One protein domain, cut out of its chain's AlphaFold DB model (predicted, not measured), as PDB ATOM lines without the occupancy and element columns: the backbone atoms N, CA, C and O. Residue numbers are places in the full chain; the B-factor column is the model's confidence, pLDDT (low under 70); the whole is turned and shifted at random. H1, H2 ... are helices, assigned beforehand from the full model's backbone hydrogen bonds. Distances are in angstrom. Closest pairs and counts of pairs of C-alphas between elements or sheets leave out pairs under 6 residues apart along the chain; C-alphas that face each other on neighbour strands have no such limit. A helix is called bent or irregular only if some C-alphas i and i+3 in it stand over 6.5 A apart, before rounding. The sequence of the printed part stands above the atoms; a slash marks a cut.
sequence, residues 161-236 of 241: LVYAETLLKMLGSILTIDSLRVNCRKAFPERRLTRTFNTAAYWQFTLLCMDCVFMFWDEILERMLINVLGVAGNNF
ATOM      1  N   LEU A 161     -22.621  -6.239 -57.924       87.44
ATOM      2  CA  LEU A 161     -21.984  -7.239 -57.065       87.44
ATOM      3  C   LEU A 161     -20.953  -6.658 -56.095       87.44
ATOM      4  O   LEU A 161     -20.868  -7.130 -54.970       87.44
ATOM      5  N   VAL A 162     -20.196  -5.637 -56.494       88.69
ATOM      6  CA  VAL A 162     -19.188  -4.997 -55.635       88.69
ATOM      7  C   VAL A 162     -19.858  -4.285 -54.461       88.69
ATOM      8  O   VAL A 162     -19.372  -4.355 -53.331       88.69
ATOM      9  N   TYR A 163     -21.007  -3.649 -54.704       88.81
ATOM     10  CA  TYR A 163     -21.826  -3.050 -53.651       88.81
ATOM     11  C   TYR A 163     -22.318  -4.123 -52.679       88.81
ATOM     12  O   TYR A 163     -22.126  -3.999 -51.470       88.81
ATOM     13  N   ALA A 164     -22.895  -5.207 -53.205       89.94
ATOM     14  CA  ALA A 164     -23.402  -6.299 -52.385       89.94
ATOM     15  C   ALA A 164     -22.289  -6.991 -51.579       89.94
ATOM     16  O   ALA A 164     -22.445  -7.209 -50.380       89.94
ATOM     17  N   GLU A 165     -21.142  -7.273 -52.197       89.88
ATOM     18  CA  GLU A 165     -19.979  -7.855 -51.526       89.88
ATOM     19  C   GLU A 165     -19.457  -6.935 -50.416       89.88
ATOM     20  O   GLU A 165     -19.203  -7.393 -49.300       89.88
ATOM     21  N   THR A 166     -19.338  -5.632 -50.689       89.06
ATOM     22  CA  THR A 166     -18.890  -4.641 -49.699       89.06
ATOM     23  C   THR A 166     -19.841  -4.602 -48.503       89.06
ATOM     24  O   THR A 166     -19.397  -4.705 -47.357       89.06
ATOM     25  N   LEU A 167     -21.152  -4.526 -48.752       88.12
ATOM     26  CA  LEU A 167     -22.177  -4.523 -47.704       88.12
ATOM     27  C   LEU A 167     -22.146  -5.812 -46.873       88.12
ATOM     28  O   LEU A 167     -22.161  -5.752 -45.644       88.12
ATOM     29  N   LEU A 168     -22.041  -6.976 -47.517       88.44
ATOM     30  CA  LEU A 168     -21.971  -8.266 -46.829       88.44
ATOM     31  C   LEU A 168     -20.703  -8.406 -45.979       88.44
ATOM     32  O   LEU A 168     -20.789  -8.871 -44.840       88.44
ATOM     33  N   LYS A 169     -19.540  -7.969 -46.483       86.19
ATOM     34  CA  LYS A 169     -18.282  -7.959 -45.717       86.19
ATOM     35  C   LYS A 169     -18.390  -7.079 -44.475       86.19
ATOM     36  O   LYS A 169     -17.979  -7.496 -43.390       86.19
ATOM     37  N   MET A 170     -18.984  -5.895 -44.608       84.12
ATOM     38  CA  MET A 170     -19.195  -4.999 -43.472       84.12
ATOM     39  C   MET A 170     -20.144  -5.595 -42.437       84.12
ATOM     40  O   MET A 170     -19.783  -5.654 -41.261       84.12
ATOM     41  N   LEU A 171     -21.308  -6.095 -42.861       83.44
ATOM     42  CA  LEU A 171     -22.271  -6.747 -41.968       83.44
ATOM     43  C   LEU A 171     -21.630  -7.921 -41.222       83.44
ATOM     44  O   LEU A 171     -21.768  -8.028 -40.003       83.44
ATOM     45  N   GLY A 172     -20.858  -8.755 -41.924       81.38
ATOM     46  CA  GLY A 172     -20.103  -9.843 -41.310       81.38
ATOM     47  C   GLY A 172     -19.104  -9.353 -40.259       81.38
ATOM     48  O   GLY A 172     -19.037  -9.912 -39.163       81.38
ATOM     49  N   SER A 173     -18.363  -8.279 -40.548       76.75
ATOM     50  CA  SER A 173     -17.382  -7.712 -39.612       76.75
ATOM     51  C   SER A 173     -18.029  -7.145 -38.341       76.75
ATOM     52  O   SER A 173     -17.568  -7.449 -37.239       76.75
ATOM     53  N   ILE A 174     -19.139  -6.408 -38.472       77.00
ATOM     54  CA  ILE A 174     -19.876  -5.807 -37.350       77.00
ATOM     55  C   ILE A 174     -20.406  -6.907 -36.426       77.00
ATOM     56  O   ILE A 174     -20.132  -6.904 -35.225       77.00
ATOM     57  N   LEU A 175     -21.078  -7.911 -36.996       71.69
ATOM     58  CA  LEU A 175     -21.664  -9.017 -36.233       71.69
ATOM     59  C   LEU A 175     -20.596  -9.893 -35.560       71.69
ATOM     60  O   LEU A 175     -20.814 -10.423 -34.466       71.69
ATOM     61  N   THR A 176     -19.414 -10.015 -36.170       67.81
ATOM     62  CA  THR A 176     -18.275 -10.721 -35.565       67.81
ATOM     63  C   THR A 176     -17.713  -9.945 -34.367       67.81
ATOM     64  O   THR A 176     -17.477 -10.541 -33.314       67.81
ATOM     65  N   ILE A 177     -17.562  -8.621 -34.471       63.00
ATOM     66  CA  ILE A 177     -17.092  -7.761 -33.368       63.00
ATOM     67  C   ILE A 177     -18.076  -7.778 -32.192       63.00
ATOM     68  O   ILE A 177     -17.647  -7.891 -31.040       63.00
ATOM     69  N   ASP A 178     -19.382  -7.731 -32.454       59.34
ATOM     70  CA  ASP A 178     -20.396  -7.795 -31.400       59.34
ATOM     71  C   ASP A 178     -20.369  -9.139 -30.665       59.34
ATOM     72  O   ASP A 178     -20.438  -9.175 -29.435       59.34
ATOM     73  N   SER A 179     -20.148 -10.248 -31.378       58.09
ATOM     74  CA  SER A 179     -19.988 -11.566 -30.749       58.09
ATOM     75  C   SER A 179     -18.758 -11.649 -29.824       58.09
ATOM     76  O   SER A 179     -18.818 -12.275 -28.762       58.09
ATOM     77  N   LEU A 180     -17.660 -10.965 -30.169       57.41
ATOM     78  CA  LEU A 180     -16.459 -10.863 -29.331       57.41
ATOM     79  C   LEU A 180     -16.688  -9.943 -28.121       57.41
ATOM     80  O   LEU A 180     -16.319 -10.302 -27.002       57.41
ATOM     81  N   ARG A 181     -17.367  -8.802 -28.304       53.53
ATOM     82  CA  ARG A 181     -17.731  -7.879 -27.211       53.53
ATOM     83  C   ARG A 181     -18.681  -8.516 -26.197       53.53
ATOM     84  O   ARG A 181     -18.508  -8.311 -24.996       53.53
ATOM     85  N   VAL A 182     -19.644  -9.316 -26.656       52.66
ATOM     86  CA  VAL A 182     -20.562 -10.077 -25.791       52.66
ATOM     87  C   VAL A 182     -19.820 -11.188 -25.041       52.66
ATOM     88  O   VAL A 182     -20.086 -11.409 -23.861       52.66
ATOM     89  N   ASN A 183     -18.824 -11.833 -25.658       50.19
ATOM     90  CA  ASN A 183     -17.987 -12.824 -24.971       50.19
ATOM     91  C   ASN A 183     -17.087 -12.216 -23.878       50.19
ATOM     92  O   ASN A 183     -16.819 -12.897 -22.888       50.19
ATOM     93  N   CYS A 184     -16.690 -10.943 -23.990       49.88
ATOM     94  CA  CYS A 184     -16.028 -10.200 -22.908       49.88
ATOM     95  C   CYS A 184     -16.996  -9.734 -21.801       49.88
ATOM     96  O   CYS A 184     -16.555  -9.467 -20.686       49.88
ATOM     97  N   ARG A 185     -18.307  -9.658 -22.072       46.34
ATOM     98  CA  ARG A 185     -19.363  -9.293 -21.109       46.34
ATOM     99  C   ARG A 185     -20.208 -10.498 -20.686       46.34
ATOM    100  O   ARG A 185     -21.432 -10.418 -20.632       46.34
ATOM    101  N   LYS A 186     -19.580 -11.623 -20.333       47.22
ATOM    102  CA  LYS A 186     -20.273 -12.688 -19.589       47.22
ATOM    103  C   LYS A 186     -20.527 -12.261 -18.136       47.22
ATOM    104  O   LYS A 186     -19.882 -12.735 -17.212       47.22
ATOM    105  N   ALA A 187     -21.509 -11.387 -17.967       46.44
ATOM    106  CA  ALA A 187     -22.410 -11.304 -16.828       46.44
ATOM    107  C   ALA A 187     -23.768 -10.915 -17.434       46.44
ATOM    108  O   ALA A 187     -23.817  -9.974 -18.214       46.44
ATOM    109  N   PHE A 188     -24.830 -11.644 -17.091       44.22
ATOM    110  CA  PHE A 188     -26.215 -11.569 -17.599       44.22
ATOM    111  C   PHE A 188     -26.611 -12.544 -18.730       44.22
ATOM    112  O   PHE A 188     -26.083 -12.481 -19.841       44.22
ATOM    113  N   PRO A 189     -27.571 -13.457 -18.458       49.84
ATOM    114  CA  PRO A 189     -28.128 -14.373 -19.437       49.84
ATOM    115  C   PRO A 189     -29.462 -13.827 -19.962       49.84
ATOM    116  O   PRO A 189     -30.509 -14.110 -19.391       49.84
ATOM    117  N   GLU A 190     -29.459 -13.099 -21.078       45.53
ATOM    118  CA  GLU A 190     -30.698 -12.854 -21.821       45.53
ATOM    119  C   GLU A 190     -30.590 -13.305 -23.281       45.53
ATOM    120  O   GLU A 190     -29.603 -13.092 -23.981       45.53
ATOM    121  N   ARG A 191     -31.627 -14.062 -23.652       45.06
ATOM    122  CA  ARG A 191     -32.001 -14.689 -24.927       45.06
ATOM    123  C   ARG A 191     -31.108 -14.342 -26.129       45.06
ATOM    124  O   ARG A 191     -31.228 -13.309 -26.775       45.06
ATOM    125  N   ARG A 192     -30.255 -15.317 -26.449       45.28
ATOM    126  CA  ARG A 192     -29.301 -15.346 -27.560       45.28
ATOM    127  C   ARG A 192     -29.987 -15.212 -28.922       45.28
ATOM    128  O   ARG A 192     -30.629 -16.154 -29.377       45.28
ATOM    129  N   LEU A 193     -29.690 -14.136 -29.644       47.25
ATOM    130  CA  LEU A 193     -29.703 -14.147 -31.108       47.25
ATOM    131  C   LEU A 193     -28.336 -14.646 -31.617       47.25
ATOM    132  O   LEU A 193     -27.615 -13.950 -32.319       47.25
ATOM    133  N   THR A 194     -27.923 -15.859 -31.242       46.66
ATOM    134  CA  THR A 194     -26.704 -16.482 -31.795       46.66
ATOM    135  C   THR A 194     -27.019 -17.145 -33.131       46.66
ATOM    136  O   THR A 194     -26.821 -18.348 -33.297       46.66
ATOM    137  N   ARG A 195     -27.559 -16.386 -34.089       54.25
ATOM    138  CA  ARG A 195     -27.562 -16.826 -35.483       54.25
ATOM    139  C   ARG A 195     -26.261 -16.315 -36.081       54.25
ATOM    140  O   ARG A 195     -26.117 -15.128 -36.343       54.25
ATOM    141  N   THR A 196     -25.284 -17.206 -36.213       64.31
ATOM    142  CA  THR A 196     -24.030 -16.915 -36.911       64.31
ATOM    143  C   THR A 196     -24.363 -16.388 -38.304       64.31
ATOM    144  O   THR A 196     -25.032 -17.080 -39.076       64.31
ATOM    145  N   PHE A 197     -23.943 -15.164 -38.618       73.62
ATOM    146  CA  PHE A 197     -24.168 -14.564 -39.928       73.62
ATOM    147  C   PHE A 197     -23.376 -15.334 -40.985       73.62
ATOM    148  O   PHE A 197     -22.154 -15.227 -41.077       73.62
ATOM    149  N   ASN A 198     -24.073 -16.158 -41.765       83.25
ATOM    150  CA  ASN A 198     -23.448 -16.970 -42.798       83.25
ATOM    151  C   ASN A 198     -23.274 -16.136 -44.072       83.25
ATOM    152  O   ASN A 198     -24.122 -16.159 -44.962       83.25
ATOM    153  N   THR A 199     -22.161 -15.404 -44.147       83.75
ATOM    154  CA  THR A 199     -21.830 -14.541 -45.295       83.75
ATOM    155  C   THR A 199     -21.857 -15.321 -46.613       83.75
ATOM    156  O   THR A 199     -22.357 -14.811 -47.610       83.75
ATOM    157  N   ALA A 200     -21.402 -16.579 -46.613       85.81
ATOM    158  CA  ALA A 200     -21.404 -17.421 -47.805       85.81
ATOM    159  C   ALA A 200     -22.827 -17.753 -48.283       85.81
ATOM    160  O   ALA A 200     -23.096 -17.690 -49.478       85.81
ATOM    161  N   ALA A 201     -23.752 -18.058 -47.368       88.19
ATOM    162  CA  ALA A 201     -25.151 -18.294 -47.727       88.19
ATOM    163  C   ALA A 201     -25.802 -17.029 -48.301       88.19
ATOM    164  O   ALA A 201     -26.441 -17.097 -49.348       88.19
ATOM    165  N   TYR A 202     -25.602 -15.871 -47.661       89.62
ATOM    166  CA  TYR A 202     -26.116 -14.600 -48.178       89.62
ATOM    167  C   TYR A 202     -25.532 -14.247 -49.542       89.62
ATOM    168  O   TYR A 202     -26.275 -13.793 -50.400       89.62
ATOM    169  N   TRP A 203     -24.249 -14.528 -49.778       90.88
ATOM    170  CA  TRP A 203     -23.639 -14.346 -51.093       90.88
ATOM    171  C   TRP A 203     -24.313 -15.203 -52.170       90.88
ATOM    172  O   TRP A 203     -24.637 -14.694 -53.239       90.88
ATOM    173  N   GLN A 204     -24.609 -16.475 -51.883       91.25
ATOM    174  CA  GLN A 204     -25.356 -17.323 -52.823       91.25
ATOM    175  C   GLN A 204     -26.761 -16.772 -53.104       91.25
ATOM    176  O   GLN A 204     -27.188 -16.748 -54.254       91.25
ATOM    177  N   PHE A 205     -27.464 -16.272 -52.082       91.44
ATOM    178  CA  PHE A 205     -28.755 -15.609 -52.286       91.44
ATOM    179  C   PHE A 205     -28.631 -14.330 -53.115       91.44
ATOM    180  O   PHE A 205     -29.446 -14.110 -54.003       91.44
ATOM    181  N   THR A 206     -27.602 -13.515 -52.877       92.06
ATOM    182  CA  THR A 206     -27.315 -12.325 -53.683       92.06
ATOM    183  C   THR A 206     -27.134 -12.689 -55.150       92.06
ATOM    184  O   THR A 206     -27.736 -12.048 -56.002       92.06
ATOM    185  N   LEU A 207     -26.357 -13.729 -55.454       92.06
ATOM    186  CA  LEU A 207     -26.143 -14.186 -56.826       92.06
ATOM    187  C   LEU A 207     -27.443 -14.666 -57.488       92.06
ATOM    188  O   LEU A 207     -27.713 -14.309 -58.630       92.06
ATOM    189  N   LEU A 208     -28.297 -15.389 -56.756       92.19
ATOM    190  CA  LEU A 208     -29.626 -15.777 -57.247       92.19
ATOM    191  C   LEU A 208     -30.514 -14.558 -57.528       92.19
ATOM    192  O   LEU A 208     -31.163 -14.495 -58.569       92.19
ATOM    193  N   CYS A 209     -30.528 -13.570 -56.629       91.31
ATOM    194  CA  CYS A 209     -31.250 -12.320 -56.859       91.31
ATOM    195  C   CYS A 209     -30.719 -11.592 -58.096       91.31
ATOM    196  O   CYS A 209     -31.511 -11.100 -58.891       91.31
ATOM    197  N   MET A 210     -29.399 -11.553 -58.281       91.94
ATOM    198  CA  MET A 210     -28.769 -10.925 -59.442       91.94
ATOM    199  C   MET A 210     -29.110 -11.655 -60.740       91.94
ATOM    200  O   MET A 210     -29.366 -10.998 -61.744       91.94
ATOM    201  N   ASP A 211     -29.186 -12.986 -60.723       92.62
ATOM    202  CA  ASP A 211     -29.653 -13.760 -61.875       92.62
ATOM    203  C   ASP A 211     -31.075 -13.366 -62.269       92.62
ATOM    204  O   ASP A 211     -31.320 -13.058 -63.432       92.62
ATOM    205  N   CYS A 212     -31.989 -13.286 -61.299       91.38
ATOM    206  CA  CYS A 212     -33.358 -12.848 -61.557       91.38
ATOM    207  C   CYS A 212     -33.429 -11.401 -62.058       91.38
ATOM    208  O   CYS A 212     -34.177 -11.123 -62.987       91.38
ATOM    209  N   VAL A 213     -32.658 -10.486 -61.457       90.25
ATOM    210  CA  VAL A 213     -32.645  -9.069 -61.849       90.25
ATOM    211  C   VAL A 213     -32.194  -8.902 -63.291       90.25
ATOM    212  O   VAL A 213     -32.827  -8.161 -64.026       90.25
ATOM    213  N   PHE A 214     -31.135  -9.595 -63.706       91.31
ATOM    214  CA  PHE A 214     -30.655  -9.494 -65.081       91.31
ATOM    215  C   PHE A 214     -31.581 -10.198 -66.078       91.31
ATOM    216  O   PHE A 214     -31.756  -9.686 -67.172       91.31
ATOM    217  N   MET A 215     -32.157 -11.354 -65.736       90.88
ATOM    218  CA  MET A 215     -33.026 -12.090 -66.665       90.88
ATOM    219  C   MET A 215     -34.409 -11.454 -66.834       90.88
ATOM    220  O   MET A 215     -35.001 -11.596 -67.893       90.88
ATOM    221  N   PHE A 216     -34.925 -10.784 -65.802       89.00
ATOM    222  CA  PHE A 216     -36.305 -10.291 -65.765       89.00
ATOM    223  C   PHE A 216     -36.372  -8.810 -65.384       89.00
ATOM    224  O   PHE A 216     -37.285  -8.401 -64.665       89.00
ATOM    225  N   TRP A 217     -35.387  -8.011 -65.811       85.69
ATOM    226  CA  TRP A 217     -35.308  -6.593 -65.447       85.69
ATOM    227  C   TRP A 217     -36.596  -5.845 -65.792       85.69
ATOM    228  O   TRP A 217     -37.142  -5.180 -64.918       85.69
ATOM    229  N   ASP A 218     -37.112  -6.017 -67.010       83.94
ATOM    230  CA  ASP A 218     -38.312  -5.321 -67.487       83.94
ATOM    231  C   ASP A 218     -39.531  -5.620 -66.601       83.94
ATOM    232  O   ASP A 218     -40.197  -4.703 -66.120       83.94
ATOM    233  N   GLU A 219     -39.775  -6.896 -66.279       85.56
ATOM    234  CA  GLU A 219     -40.866  -7.289 -65.377       85.56
ATOM    235  C   GLU A 219     -40.669  -6.754 -63.953       85.56
ATOM    236  O   GLU A 219     -41.626  -6.378 -63.271       85.56
ATOM    237  N   ILE A 220     -39.428  -6.765 -63.462       85.19
ATOM    238  CA  ILE A 220     -39.099  -6.273 -62.124       85.19
ATOM    239  C   ILE A 220     -39.311  -4.762 -62.063       85.19
ATOM    240  O   ILE A 220     -39.920  -4.281 -61.105       85.19
ATOM    241  N   LEU A 221     -38.859  -4.027 -63.079       83.12
ATOM    242  CA  LEU A 221     -39.033  -2.589 -63.202       83.12
ATOM    243  C   LEU A 221     -40.516  -2.233 -63.287       83.12
ATOM    244  O   LEU A 221     -40.970  -1.392 -62.517       83.12
ATOM    245  N   GLU A 222     -41.291  -2.922 -64.128       82.38
ATOM    246  CA  GLU A 222     -42.740  -2.725 -64.240       82.38
ATOM    247  C   GLU A 222     -43.425  -2.920 -62.881       82.38
ATOM    248  O   GLU A 222     -44.163  -2.052 -62.411       82.38
ATOM    249  N   ARG A 223     -43.126  -4.018 -62.177       84.44
ATOM    250  CA  ARG A 223     -43.691  -4.276 -60.842       84.44
ATOM    251  C   ARG A 223     -43.266  -3.224 -59.820       84.44
ATOM    252  O   ARG A 223     -44.073  -2.840 -58.974       84.44
ATOM    253  N   MET A 224     -42.020  -2.754 -59.869       84.69
ATOM    254  CA  MET A 224     -41.546  -1.670 -59.004       84.69
ATOM    255  C   MET A 224     -42.283  -0.361 -59.299       84.69
ATOM    256  O   MET A 224     -42.736   0.298 -58.363       84.69
ATOM    257  N   LEU A 225     -42.471  -0.013 -60.573       82.62
ATOM    258  CA  LEU A 225     -43.205   1.177 -60.994       82.62
ATOM    259  C   LEU A 225     -44.677   1.106 -60.588       82.62
ATOM    260  O   LEU A 225     -45.189   2.077 -60.039       82.62
ATOM    261  N   ILE A 226     -45.344  -0.039 -60.755       82.75
ATOM    262  CA  ILE A 226     -46.723  -0.248 -60.285       82.75
ATOM    263  C   ILE A 226     -46.812  -0.072 -58.764       82.75
ATOM    264  O   ILE A 226     -47.742   0.564 -58.269       82.75
ATOM    265  N   ASN A 227     -45.838  -0.584 -58.007       84.12
ATOM    266  CA  ASN A 227     -45.826  -0.433 -56.550       84.12
ATOM    267  C   ASN A 227     -45.636   1.025 -56.101       84.12
ATOM    268  O   ASN A 227     -46.176   1.414 -55.067       84.12
ATOM    269  N   VAL A 228     -44.875   1.826 -56.853       83.81
ATOM    270  CA  VAL A 228     -44.597   3.234 -56.520       83.81
ATOM    271  C   VAL A 228     -45.690   4.176 -57.035       83.81
ATOM    272  O   VAL A 228     -46.075   5.110 -56.337       83.81
ATOM    273  N   LEU A 229     -46.201   3.935 -58.244       82.94
ATOM    274  CA  LEU A 229     -47.103   4.835 -58.975       82.94
ATOM    275  C   LEU A 229     -48.572   4.365 -58.981       82.94
ATOM    276  O   LEU A 229     -49.454   5.100 -59.428       82.94
ATOM    277  N   GLY A 230     -48.869   3.156 -58.499       78.12
ATOM    278  CA  GLY A 230     -50.212   2.572 -58.532       78.12
ATOM    279  C   GLY A 230     -50.706   2.308 -59.960       78.12
ATOM    280  O   GLY A 230     -49.937   1.934 -60.840       78.12
ATOM    281  N   VAL A 231     -52.001   2.535 -60.219       64.31
ATOM    282  CA  VAL A 231     -52.647   2.300 -61.536       64.31
ATOM    283  C   VAL A 231     -52.015   3.136 -62.663       64.31
ATOM    284  O   VAL A 231     -52.090   2.748 -63.827       64.31
ATOM    285  N   ALA A 232     -51.343   4.247 -62.336       62.38
ATOM    286  CA  ALA A 232     -50.604   5.062 -63.302       62.38
ATOM    287  C   ALA A 232     -49.353   4.355 -63.864       62.38
ATOM    288  O   ALA A 232     -48.914   4.701 -64.958       62.38
ATOM    289  N   GLY A 233     -48.824   3.339 -63.168       60.25
ATOM    290  CA  GLY A 233     -47.720   2.504 -63.652       60.25
ATOM    291  C   GLY A 233     -48.080   1.649 -64.872       60.25
ATOM    292  O   GLY A 233     -47.196   1.281 -65.632       60.25
ATOM    293  N   ASN A 234     -49.373   1.404 -65.131       60.59
ATOM    294  CA  ASN A 234     -49.828   0.637 -66.301       60.59
ATOM    295  C   ASN A 234     -49.680   1.392 -67.638       60.59
ATOM    296  O   ASN A 234     -49.851   0.787 -68.693       60.59
ATOM    297  N   ASN A 235     -49.416   2.703 -67.601       60.44
ATOM    298  CA  ASN A 235     -49.246   3.543 -68.792       60.44
ATOM    299  C   ASN A 235     -47.774   3.692 -69.215       60.44
ATOM    300  O   ASN A 235     -47.491   4.474 -70.121       60.44
ATOM    301  N   PHE A 236     -46.845   2.996 -68.553       56.56
ATOM    302  CA  PHE A 236     -45.440   3.002 -68.948       56.56
ATOM    303  C   PHE A 236     -45.278   2.273 -70.293       56.56
ATOM    304  O   PHE A 236     -45.888   1.212 -70.481       56.56
TER     305      PHE A 236
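Overview. This is residues 161 to 236 of the 241 residues of the protein "Cyclin N-terminal domain-containing protein" of Anisakis simplex (UniProt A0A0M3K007). The longest helix, H1, and H2 form a loose hairpin, side by side over only part of their lengths, with residues 180 to 193 sticking out at one end. At the other end H3 turns off H2 and folds back near residue 229. The 76 printed residues hold H1, H2 and H3 in that order and no named strand: all helix, extended, radius of gyration of the C-alphas 19.3 A, spans 60 by 25 by 15 A.

Along the chain. Find C-alpha 161 at (-21.984, -7.239, -57.065); from there H1, residues 161 to 184, runs 34.8 A. H2, residues 199 to 215, runs 24.2 A. H3, residues 217 to 235, spans 17.6 A to C-alpha 235 at (-49.246, 3.543, -68.792); it is irregular, C-alphas 228 and 231 being 9.5 A apart, with a kink of 138 degrees near residue 229.

Arrangement. H1, with residues 164 to 172 alone, touches residues 199 to 206 of H2; look at their closest C-alphas, Gly 172 and Thr 199, 6.4 A apart. This helical hairpin has a shallow tilt of 22 degrees, opposite ways. H2 and H3 are close but not clearly touching, their closest C-alphas, Val 213 and Ile 220, 7.0 A apart; they are only just about perpendicular, at 70.1 degrees. H1 and H3 are apart. Every O i to N i+4 pair is within hydrogen-bond range in H1 and H2, and 10 of 15 in H3.

Size, cuts and confidence. The farthest C-alphas, Ala 187 and Asn 235, are 60.3 A apart. The printed part has no cut; the link H1 to H2 is long. Residues 176 to 196 and 231 to 236 are under pLDDT 70.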